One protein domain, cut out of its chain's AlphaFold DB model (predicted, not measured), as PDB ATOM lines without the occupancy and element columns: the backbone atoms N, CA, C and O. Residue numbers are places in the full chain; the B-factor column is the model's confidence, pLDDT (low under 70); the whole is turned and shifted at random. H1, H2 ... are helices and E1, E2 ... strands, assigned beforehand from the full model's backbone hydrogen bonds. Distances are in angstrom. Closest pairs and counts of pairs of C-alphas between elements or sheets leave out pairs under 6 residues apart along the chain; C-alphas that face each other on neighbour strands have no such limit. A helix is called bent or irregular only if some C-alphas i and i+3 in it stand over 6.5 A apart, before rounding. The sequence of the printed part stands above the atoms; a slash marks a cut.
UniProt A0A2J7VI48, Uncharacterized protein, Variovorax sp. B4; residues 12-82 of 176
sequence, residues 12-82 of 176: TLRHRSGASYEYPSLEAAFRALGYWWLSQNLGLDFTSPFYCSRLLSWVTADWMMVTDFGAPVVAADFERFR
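What this domain is: This is residues 12 to 82 of the 176 residues of an uncharacterized protein of Variovorax sp. B4 (UniProt A0A2J7VI48). A small three-stranded sheet, E2, E1 and E5, has H1 over one face, and H2 and H3 lie side by side next to H1 and about perpendicular to it. A two-stranded hairpin, E3 and E4, reaches away from this body as an arm along the longest axis, and E4 runs on into E5 through a bend of 85 degrees. The printed part has 71 residues, with three named helices and five named strands in the order E1 E2 H1 H2 E3 E4 E5 H3, in the mixed class of helices and strands. Both sheets, E2 E1 E5 and E3 E4, are antiparallel. The whole is compact, with a radius of gyration of the C-alphas of 12.1 A and spans of 38 by 28 by 19 A.

How they stand to each other: E1, residues 12 to 15, and E2, residues 20 to 23, form an antiparallel hairpin, with N 13 and O 21 2.8 A apart. H1, residues 26 to 33, is on the sheet over E2 at a height over the sheet of 9.4 A, and on the local plane it runs slantwise to E2 at 32 degrees, only just in that class. H2, residues 35 to 41, only grazes the sheet with residues 38 to 41. H1 and H2 are close but not clearly touching; their closest C-alphas, those of Phe 30 and Leu 38, are 7.9 A apart. E3, residues 47 to 52, and E4, residues 55 to 60, form an antiparallel hairpin, with N 50 and O 57 2.8 A apart. H2 and E3 are near each other. E5, residues 63 to 67, is antiparallel to E1 at 159 degrees, with N 14 and O 64 2.8 A apart. Residues 65 to 66 of E5 also pair with residues 72 to 73, antiparallel. H3, residues 75 to 81, touches H2 at a shallow tilt of 9 degrees, opposite ways; their closest C-alphas, those of Ser 39 and Ala 75, are 5.0 A apart. H3 also touches H1, about perpendicular at 80 degrees, the closest C-alphas being those of Phe 30 and Phe 78, 6.9 A apart. H3 is not on the sheet. In H1 and H2 every O i to N i+4 pair is within hydrogen-bond range; in H3 0 of 3 are, beside 3 of 4 O i to N i+3 pairs.

Where its parts are: E1 begins at C-alpha 12, (34.504, 39.823, -58.848), and is 10.0 A long; E2 is 10.2 A, H1 10.5 A and H2 10.1 A. E3 is 15.4 A and E4 15.9 A, beginning at C-alpha 55, (24.233, 32.375, -30.739). E5 is 13.8 A. H3 is 10.8 A, ends at C-alpha 81, (41.853, 24.861, -51.915), and is irregular, with C-alphas 77 and 80 7.0 A apart.

The domain as a whole: The C-alphas farthest apart, those of Pro 24 and Arg 54, are 38.5 A apart. The printed part has no cut and no long link. Mean pLDDT of the printed part is 89.7; residues 51 to 55 are under 70.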
ATOM      1  N   THR A  12      34.355  38.412 -59.195       98.06
ATOM      2  CA  THR A  12      34.504  39.823 -58.848       98.06
ATOM      3  C   THR A  12      34.326  39.997 -57.348       98.06
ATOM      4  O   THR A  12      33.273  39.689 -56.787       98.06
ATOM      5  N   LEU A  13      35.347  40.531 -56.689       97.75
ATOM      6  CA  LEU A  13      35.293  41.007 -55.314       97.75
ATOM      7  C   LEU A  13      34.780  42.451 -55.313       97.75
ATOM      8  O   LEU A  13      35.324  43.301 -56.015       97.75
ATOM      9  N   ARG A  14      33.754  42.740 -54.516       97.56
ATOM     10  CA  ARG A  14      33.131  44.063 -54.396       97.56
ATOM     11  C   ARG A  14      33.199  44.546 -52.957       97.56
ATOM     12  O   ARG A  14      32.895  43.792 -52.036       97.56
ATOM     13  N   HIS A  15      33.555  45.808 -52.783       97.25
ATOM     14  CA  HIS A  15      33.518  46.508 -51.508       97.25
ATOM     15  C   HIS A  15      32.243  47.341 -51.385       97.25
ATOM     16  O   HIS A  15      31.752  47.875 -52.382       97.25
ATOM     17  N   ARG A  16      31.768  47.569 -50.158       93.69
ATOM     18  CA  ARG A  16      30.636  48.476 -49.892       93.69
ATOM     19  C   ARG A  16      30.843  49.896 -50.417       93.69
ATOM     20  O   ARG A  16      29.876  50.551 -50.786       93.69
ATOM     21  N   SER A  17      32.087  50.375 -50.476       95.56
ATOM     22  CA  SER A  17      32.396  51.714 -51.004       95.56
ATOM     23  C   SER A  17      32.339  51.813 -52.534       95.56
ATOM     24  O   SER A  17      32.623  52.879 -53.072       95.56
ATOM     25  N   GLY A  18      32.065  50.712 -53.244       94.12
ATOM     26  CA  GLY A  18      32.057  50.653 -54.708       94.12
ATOM     27  C   GLY A  18      33.381  50.226 -55.352       94.12
ATOM     28  O   GLY A  18      33.437  50.082 -56.570       94.12
ATOM     29  N   ALA A  19      34.440  49.977 -54.572       96.81
ATOM     30  CA  ALA A  19      35.672  49.396 -55.111       96.81
ATOM     31  C   ALA A  19      35.423  47.961 -55.602       96.81
ATOM     32  O   ALA A  19      34.674  47.206 -54.973       96.81
ATOM     33  N   SER A  20      36.060  47.574 -56.709       97.06
ATOM     34  CA  SER A  20      35.948  46.225 -57.264       97.06
ATOM     35  C   SER A  20      37.290  45.692 -57.756       97.06
ATOM     36  O   SER A  20      38.145  46.451 -58.211       97.06
ATOM     37  N   TYR A  21      37.467  44.380 -57.623       97.62
ATOM     38  CA  TYR A  21      38.650  43.649 -58.066       97.62
ATOM     39  C   TYR A  21      38.205  42.376 -58.773       97.62
ATOM     40  O   TYR A  21      37.374  41.632 -58.254       97.62
ATOM     41  N   GLU A  22      38.767  42.117 -59.945       97.69
ATOM     42  CA  GLU A  22      38.443  40.946 -60.751       97.69
ATOM     43  C   GLU A  22      39.555  39.907 -60.651       97.69
ATOM     44  O   GLU A  22      40.745  40.227 -60.697       97.69
ATOM     45  N   TYR A  23      39.153  38.648 -60.522       97.50
ATOM     46  CA  TYR A  23      40.050  37.506 -60.536       97.50
ATOM     47  C   TYR A  23      39.609  36.534 -61.633       97.50
ATOM     48  O   TYR A  23      38.422  36.221 -61.733       97.50
ATOM     49  N   PRO A  24      40.552  35.985 -62.419       95.94
ATOM     50  CA  PRO A  24      40.227  35.109 -63.545       95.94
ATOM     51  C   PRO A  24      39.657  33.751 -63.115       95.94
ATOM     52  O   PRO A  24      39.122  33.021 -63.940       95.94
ATOM     53  N   SER A  25      39.804  33.376 -61.841       95.81
ATOM     54  CA  SER A  25      39.216  32.165 -61.275       95.81
ATOM     55  C   SER A  25      39.153  32.234 -59.748       95.81
ATOM     56  O   SER A  25      39.864  33.016 -59.106       95.81
ATOM     57  N   LEU A  26      38.363  31.339 -59.147       95.06
ATOM     58  CA  LEU A  26      38.345  31.124 -57.693       95.06
ATOM     59  C   LEU A  26      39.731  30.772 -57.128       95.06
ATOM     60  O   LEU A  26      40.072  31.186 -56.023       95.06
ATOM     61  N   GLU A  27      40.547  30.024 -57.872       95.19
ATOM     62  CA  GLU A  27      41.893  29.668 -57.418       95.19
ATOM     63  C   GLU A  27      42.819  30.893 -57.392       95.19
ATOM     64  O   GLU A  27      43.595  31.066 -56.450       95.19
ATOM     65  N   ALA A  28      42.713  31.780 -58.388       95.75
ATOM     66  CA  ALA A  28      43.478  33.023 -58.417       95.75
ATOM     67  C   ALA A  28      43.105  33.940 -57.241       95.75
ATOM     68  O   ALA A  28      43.995  34.435 -56.545       95.75
ATOM     69  N   ALA A  29      41.805  34.089 -56.959       96.75
ATOM     70  CA  ALA A  29      41.320  34.827 -55.792       96.75
ATOM     71  C   ALA A  29      41.838  34.220 -54.477       96.75
ATOM     72  O   ALA A  29      42.328  34.936 -53.601       96.75
ATOM     73  N   PHE A  30      41.807  32.888 -54.358       96.06
ATOM     74  CA  PHE A  30      42.322  32.180 -53.188       96.06
ATOM     75  C   PHE A  30      43.809  32.440 -52.945       96.06
ATOM     76  O   PHE A  30      44.208  32.697 -51.810       96.06
ATOM     77  N   ARG A  31      44.634  32.381 -53.996       95.56
ATOM     78  CA  ARG A  31      46.080  32.625 -53.892       95.56
ATOM     79  C   ARG A  31      46.399  34.071 -53.522       95.56
ATOM     80  O   ARG A  31      47.356  34.293 -52.787       95.56
ATOM     81  N   ALA A  32      45.615  35.029 -54.015       96.62
ATOM     82  CA  ALA A  32      45.822  36.449 -53.747       96.62
ATOM     83  C   ALA A  32      45.415  36.855 -52.320       96.62
ATOM     84  O   ALA A  32      46.126  37.619 -51.675       96.62
ATOM     85  N   LEU A  33      44.278  36.350 -51.832       95.88
ATOM     86  CA  LEU A  33      43.668  36.807 -50.575       95.88
ATOM     87  C   LEU A  33      43.960  35.870 -49.396       95.88
ATOM     88  O   LEU A  33      44.114  36.306 -48.257       95.88
ATOM     89  N   GLY A  34      44.053  34.568 -49.662       94.00
ATOM     90  CA  GLY A  34      44.184  33.531 -48.648       94.00
ATOM     91  C   GLY A  34      42.872  33.226 -47.916       94.00
ATOM     92  O   GLY A  34      42.017  34.083 -47.698       94.00
ATOM     93  N   TYR A  35      42.719  31.969 -47.482       92.00
ATOM     94  CA  TYR A  35      41.493  31.490 -46.826       92.00
ATOM     95  C   TYR A  35      41.110  32.293 -45.579       92.00
ATOM     96  O   TYR A  35      39.938  32.582 -45.364       92.00
ATOM     97  N   TRP A  36      42.094  32.635 -44.742       89.88
ATOM     98  CA  TRP A  36      41.828  33.345 -43.492       89.88
ATOM     99  C   TRP A  36      41.169  34.701 -43.756       89.88
ATOM    100  O   TRP A  36      40.116  34.977 -43.189       89.88
ATOM    101  N   TRP A  37      41.717  35.494 -44.682       94.00
ATOM    102  CA  TRP A  37      41.123  36.772 -45.065       94.00
ATOM    103  C   TRP A  37      39.710  36.591 -45.629       94.00
ATOM    104  O   TRP A  37      38.788  37.265 -45.172       94.00
ATOM    105  N   LEU A  38      39.525  35.632 -46.546       93.56
ATOM    106  CA  LEU A  38      38.223  35.319 -47.148       93.56
ATOM    107  C   LEU A  38      37.179  34.975 -46.074       93.56
ATOM    108  O   LEU A  38      36.096  35.545 -46.061       93.56
ATOM    109  N   SER A  39      37.517  34.108 -45.116       89.06
ATOM    110  CA  SER A  39      36.602  33.710 -44.035       89.06
ATOM    111  C   SER A  39      36.190  34.833 -43.080       89.06
ATOM    112  O   SER A  39      35.144  34.724 -42.451       89.06
ATOM    113  N   GLN A  40      37.005  35.881 -42.941       87.69
ATOM    114  CA  GLN A  40      36.735  36.982 -42.010       87.69
ATOM    115  C   GLN A  40      36.014  38.152 -42.682       87.69
ATOM    116  O   GLN A  40      35.226  38.833 -42.036       87.69
ATOM    117  N   ASN A  41      36.293  38.398 -43.965       92.50
ATOM    118  CA  ASN A  41      35.885  39.634 -44.634       92.50
ATOM    119  C   ASN A  41      34.731  39.454 -45.618       92.50
ATOM    120  O   ASN A  41      34.096  40.438 -45.986       92.50
ATOM    121  N   LEU A  42      34.479  38.225 -46.068       93.31
ATOM    122  CA  LEU A  42      33.558  37.950 -47.160       93.31
ATOM    123  C   LEU A  42      32.180  37.576 -46.602       93.31
ATOM    124  O   LEU A  42      32.048  36.627 -45.827       93.31
ATOM    125  N   GLY A  43      31.158  38.343 -46.979       90.44
ATOM    126  CA  GLY A  43      29.764  38.099 -46.618       90.44
ATOM    127  C   GLY A  43      28.896  37.749 -47.821       90.44
ATOM    128  O   GLY A  43      29.147  38.193 -48.942       90.44
ATOM    129  N   LEU A  44      27.835  36.992 -47.555       89.25
ATOM    130  CA  LEU A  44      26.696  36.828 -48.447       89.25
ATOM    131  C   LEU A  44      25.934  38.160 -48.482       89.25
ATOM    132  O   LEU A  44      25.416  38.592 -47.455       89.25
ATOM    133  N   ASP A  45      25.938  38.859 -49.616       88.44
ATOM    134  CA  ASP A  45      25.332  40.194 -49.755       88.44
ATOM    135  C   ASP A  45      25.764  41.175 -48.653       88.44
ATOM    136  O   ASP A  45      24.957  41.868 -48.035       88.44
ATOM    137  N   PHE A  46      27.070  41.201 -48.362       89.00
ATOM    138  CA  PHE A  46      27.649  42.007 -47.284       89.00
ATOM    139  C   PHE A  46      27.132  41.658 -45.877       89.00
ATOM    140  O   PHE A  46      27.221  42.483 -44.960       89.00
ATOM    141  N   THR A  47      26.620  40.443 -45.683       82.88
ATOM    142  CA  THR A  47      26.249  39.877 -44.382       82.88
ATOM    143  C   THR A  47      26.961  38.546 -44.164       82.88
ATOM    144  O   THR A  47      27.013  37.696 -45.045       82.88
ATOM    145  N   SER A  48      27.572  38.355 -43.000       79.44
ATOM    146  CA  SER A  48      28.298  37.130 -42.670       79.44
ATOM    147  C   SER A  48      27.758  36.531 -41.372       79.44
ATOM    148  O   SER A  48      27.506  37.273 -40.415       79.44
ATOM    149  N   PRO A  49      27.544  35.205 -41.307       75.06
ATOM    150  CA  PRO A  49      27.185  34.544 -40.065       75.06
ATOM    151  C   PRO A  49      28.383  34.551 -39.106       75.06
ATOM    152  O   PRO A  49      29.424  33.951 -39.368       75.06
ATOM    153  N   PHE A  50      28.221  35.195 -37.954       75.31
ATOM    154  CA  PHE A  50      29.179  35.183 -36.856       75.31
ATOM    155  C   PHE A  50      28.679  34.283 -35.730       75.31
ATOM    156  O   PHE A  50      27.612  34.505 -35.150       75.31
ATOM    157  N   TYR A  51      29.479  33.267 -35.410       67.56
ATOM    158  CA  TYR A  51      29.213  32.345 -34.314       67.56
ATOM    159  C   TYR A  51      29.958  32.799 -33.059       67.56
ATOM    160  O   TYR A  51      31.168  32.610 -32.940       67.56
ATOM    161  N   CYS A  52      29.225  33.345 -32.087       60.41
ATOM    162  CA  CYS A  52      29.762  33.623 -30.758       60.41
ATOM    163  C   CYS A  52      29.129  32.685 -29.739       60.41
ATOM    164  O   CYS A  52      27.958  32.851 -29.415       60.41
ATOM    165  N   SER A  53      29.923  31.728 -29.244       53.59
ATOM    166  CA  SER A  53      29.781  30.876 -28.040       53.59
ATOM    167  C   SER A  53      28.430  30.221 -27.676       53.59
ATOM    168  O   SER A  53      28.444  29.380 -26.782       53.59
ATOM    169  N   ARG A  54      27.307  30.543 -28.336       57.75
ATOM    170  CA  ARG A  54      25.934  30.031 -28.142       57.75
ATOM    171  C   ARG A  54      24.884  30.647 -29.088       57.75
ATOM    172  O   ARG A  54      23.773  30.134 -29.114       57.75
ATOM    173  N   LEU A  55      25.190  31.712 -29.840       65.75
ATOM    174  CA  LEU A  55      24.233  32.375 -30.739       65.75
ATOM    175  C   LEU A  55      24.800  32.529 -32.156       65.75
ATOM    176  O   LEU A  55      25.974  32.864 -32.331       65.75
ATOM    177  N   LEU A  56      23.941  32.294 -33.152       77.44
ATOM    178  CA  LEU A  56      24.166  32.702 -34.535       77.44
ATOM    179  C   LEU A  56      23.722  34.163 -34.658       77.44
ATOM    180  O   LEU A  56      22.536  34.462 -34.535       77.44
ATOM    181  N   SER A  57      24.673  35.062 -34.878       79.19
ATOM    182  CA  SER A  57      24.410  36.478 -35.152       79.19
ATOM    183  C   SER A  57      24.858  36.826 -36.564       79.19
ATOM    184  O   SER A  57      25.850  36.283 -37.041       79.19
ATOM    185  N   TRP A  58      24.157  37.740 -37.228       82.56
ATOM    186  CA  TRP A  58      24.564  38.254 -38.534       82.56
ATOM    187  C   TRP A  58      25.351  39.542 -38.336       82.56
ATOM    188  O   TRP A  58      24.865  40.474 -37.697       82.56
ATOM    189  N   VAL A  59      26.567  39.590 -38.869       84.31
ATOM    190  CA  VAL A  59      27.397  40.799 -38.889       84.31
ATOM    191  C   VAL A  59      27.503  41.329 -40.304       84.31
ATOM    192  O   VAL A  59      27.468  40.581 -41.281       84.31
ATOM    193  N   THR A  60      27.634  42.641 -40.421       88.44
ATOM    194  CA  THR A  60      27.927  43.289 -41.694       88.44
ATOM    195  C   THR A  60      29.360  42.985 -42.111       88.44
ATOM    196  O   THR A  60      30.289  43.215 -41.341       88.44
ATOM    197  N   ALA A  61      29.523  42.490 -43.330       89.56
ATOM    198  CA  ALA A  61      30.806  42.333 -43.993       89.56
ATOM    199  C   ALA A  61      31.017  43.487 -44.979       89.56
ATOM    200  O   ALA A  61      30.073  43.930 -45.637       89.56
ATOM    201  N   ASP A  62      32.253  43.955 -45.109       94.12
ATOM    202  CA  ASP A  62      32.593  45.039 -46.038       94.12
ATOM    203  C   ASP A  62      32.766  44.560 -47.477       94.12
ATOM    204  O   ASP A  62      32.687  45.355 -48.417       94.12
ATOM    205  N   TRP A  63      32.957  43.252 -47.652       96.19
ATOM    206  CA  TRP A  63      33.227  42.636 -48.936       96.19
ATOM    207  C   TRP A  63      32.199  41.559 -49.270       96.19
ATOM    208  O   TRP A  63      31.793  40.769 -48.417       96.19
ATOM    209  N   MET A  64      31.821  41.497 -50.542       96.50
ATOM    210  CA  MET A  64      31.094  40.374 -51.131       96.50
ATOM    211  C   MET A  64      31.828  39.919 -52.389       96.50
ATOM    212  O   MET A  64      32.490  40.720 -53.049       96.50
ATOM    213  N   MET A  65      31.703  38.649 -52.747       97.19
ATOM    214  CA  MET A  65      32.259  38.132 -53.992       97.19
ATOM    215  C   MET A  65      31.157  37.480 -54.810       97.19
ATOM    216  O   MET A  65      30.282  36.815 -54.261       97.19
ATOM    217  N   VAL A  66      31.197  37.693 -56.119       96.88
ATOM    218  CA  VAL A  66      30.239  37.135 -57.074       96.88
ATOM    219  C   VAL A  66      30.980  36.483 -58.225       96.88
ATOM    220  O   VAL A  66      32.064  36.920 -58.599       96.88
ATOM    221  N   THR A  67      30.399  35.433 -58.780       96.44
ATOM    222  CA  THR A  67      30.844  34.848 -60.049       96.44
ATOM    223  C   THR A  67      30.475  35.754 -61.222       96.44
ATOM    224  O   THR A  67      29.623  36.635 -61.085       96.44
ATOM    225  N   ASP A  68      31.039  35.481 -62.399       94.44
ATOM    226  CA  ASP A  68      30.665  36.153 -63.658       94.44
ATOM    227  C   ASP A  68      29.156  36.064 -63.970       94.44
ATOM    228  O   ASP A  68      28.598  36.922 -64.649       94.44
ATOM    229  N   PHE A  69      28.468  35.051 -63.431       93.12
ATOM    230  CA  PHE A  69      27.018  34.863 -63.568       93.12
ATOM    231  C   PHE A  69      26.200  35.547 -62.462       93.12
ATOM    232  O   PHE A  69      24.992  35.346 -62.368       93.12
ATOM    233  N   GLY A  70      26.846  36.316 -61.582       92.06
ATOM    234  CA  GLY A  70      26.205  37.015 -60.469       92.06
ATOM    235  C   GLY A  70      25.876  36.140 -59.259       92.06
ATOM    236  O   GLY A  70      25.360  36.659 -58.272       92.06
ATOM    237  N   ALA A  71      26.187  34.840 -59.284       93.19
ATOM    238  CA  ALA A  71      25.993  33.982 -58.117       93.19
ATOM    239  C   ALA A  71      26.976  34.376 -57.000       93.19
ATOM    240  O   ALA A  71      28.164  34.550 -57.301       93.19
ATOM    241  N   PRO A  72      26.528  34.510 -55.740       94.12
ATOM    242  CA  PRO A  72      27.408  34.850 -54.635       94.12
ATOM    243  C   PRO A  72      28.386  33.710 -54.347       94.12
ATOM    244  O   PRO A  72      28.047  32.533 -54.460       94.12
ATOM    245  N   VAL A  73      29.595  34.081 -53.951       94.25
ATOM    246  CA  VAL A  73      30.656  33.172 -53.517       94.25
ATOM    247  C   VAL A  73      30.867  33.389 -52.027       94.25
ATOM    248  O   VAL A  73      30.979  34.528 -51.580       94.25
ATOM    249  N   VAL A  74      30.951  32.314 -51.253       92.25
ATOM    250  CA  VAL A  74      31.196  32.338 -49.808       92.25
ATOM    251  C   VAL A  74      32.529  31.677 -49.465       92.25
ATOM    252  O   VAL A  74      33.124  30.951 -50.259       92.25
ATOM    253  N   ALA A  75      33.011  31.881 -48.237       91.25
ATOM    254  CA  ALA A  75      34.262  31.275 -47.775       91.25
ATOM    255  C   ALA A  75      34.281  29.733 -47.897       91.25
ATOM    256  O   ALA A  75      35.347  29.147 -48.093       91.25
ATOM    257  N   ALA A  76      33.114  29.081 -47.820       89.69
ATOM    258  CA  ALA A  76      32.978  27.633 -47.972       89.69
ATOM    259  C   ALA A  76      33.390  27.131 -49.372       89.69
ATOM    260  O   ALA A  76      33.999  26.068 -49.482       89.69
ATOM    261  N   ASP A  77      33.173  27.921 -50.431       92.38
ATOM    262  CA  ASP A  77      33.547  27.556 -51.810       92.38
ATOM    263  C   ASP A  77      35.067  27.412 -51.996       92.38
ATOM    264  O   ASP A  77      35.555  26.771 -52.934       92.38
ATOM    265  N   PHE A  78      35.839  27.987 -51.069       93.00
ATOM    266  CA  PHE A  78      37.294  27.936 -51.059       93.00
ATOM    267  C   PHE A  78      37.869  26.775 -50.244       93.00
ATOM    268  O   PHE A  78      39.082  26.553 -50.291       93.00
ATOM    269  N   GLU A  79      37.052  26.008 -49.512       88.56
ATOM    270  CA  GLU A  79      37.556  24.914 -48.669       88.56
ATOM    271  C   GLU A  79      38.326  23.864 -49.469       88.56
ATOM    272  O   GLU A  79      39.342  23.353 -48.996       88.56
ATOM    273  N   ARG A  80      37.930  23.631 -50.726       89.38
ATOM    274  CA  ARG A  80      38.638  22.730 -51.649       89.38
ATOM    275  C   ARG A  80      40.107  23.105 -51.882       89.38
ATOM    276  O   ARG A  80      40.913  22.228 -52.174       89.38
ATOM    277  N   PHE A  81      40.477  24.380 -51.730       90.56
ATOM    278  CA  PHE A  81      41.853  24.861 -51.915       90.56
ATOM    279  C   PHE A  81      42.668  24.878 -50.618       90.56
ATOM    280  O   PHE A  81      43.888  25.029 -50.652       90.56
ATOM    281  N   ARG A  82      42.016  24.711 -49.461       84.50
ATOM    282  CA  ARG A  82      42.651  24.775 -48.136       84.50
ATOM    283  C   ARG A  82      43.640  23.625 -47.892       84.50
ATOM    284  O   ARG A  82      44.436  23.696 -46.954       84.50
TER     285      ARG A  82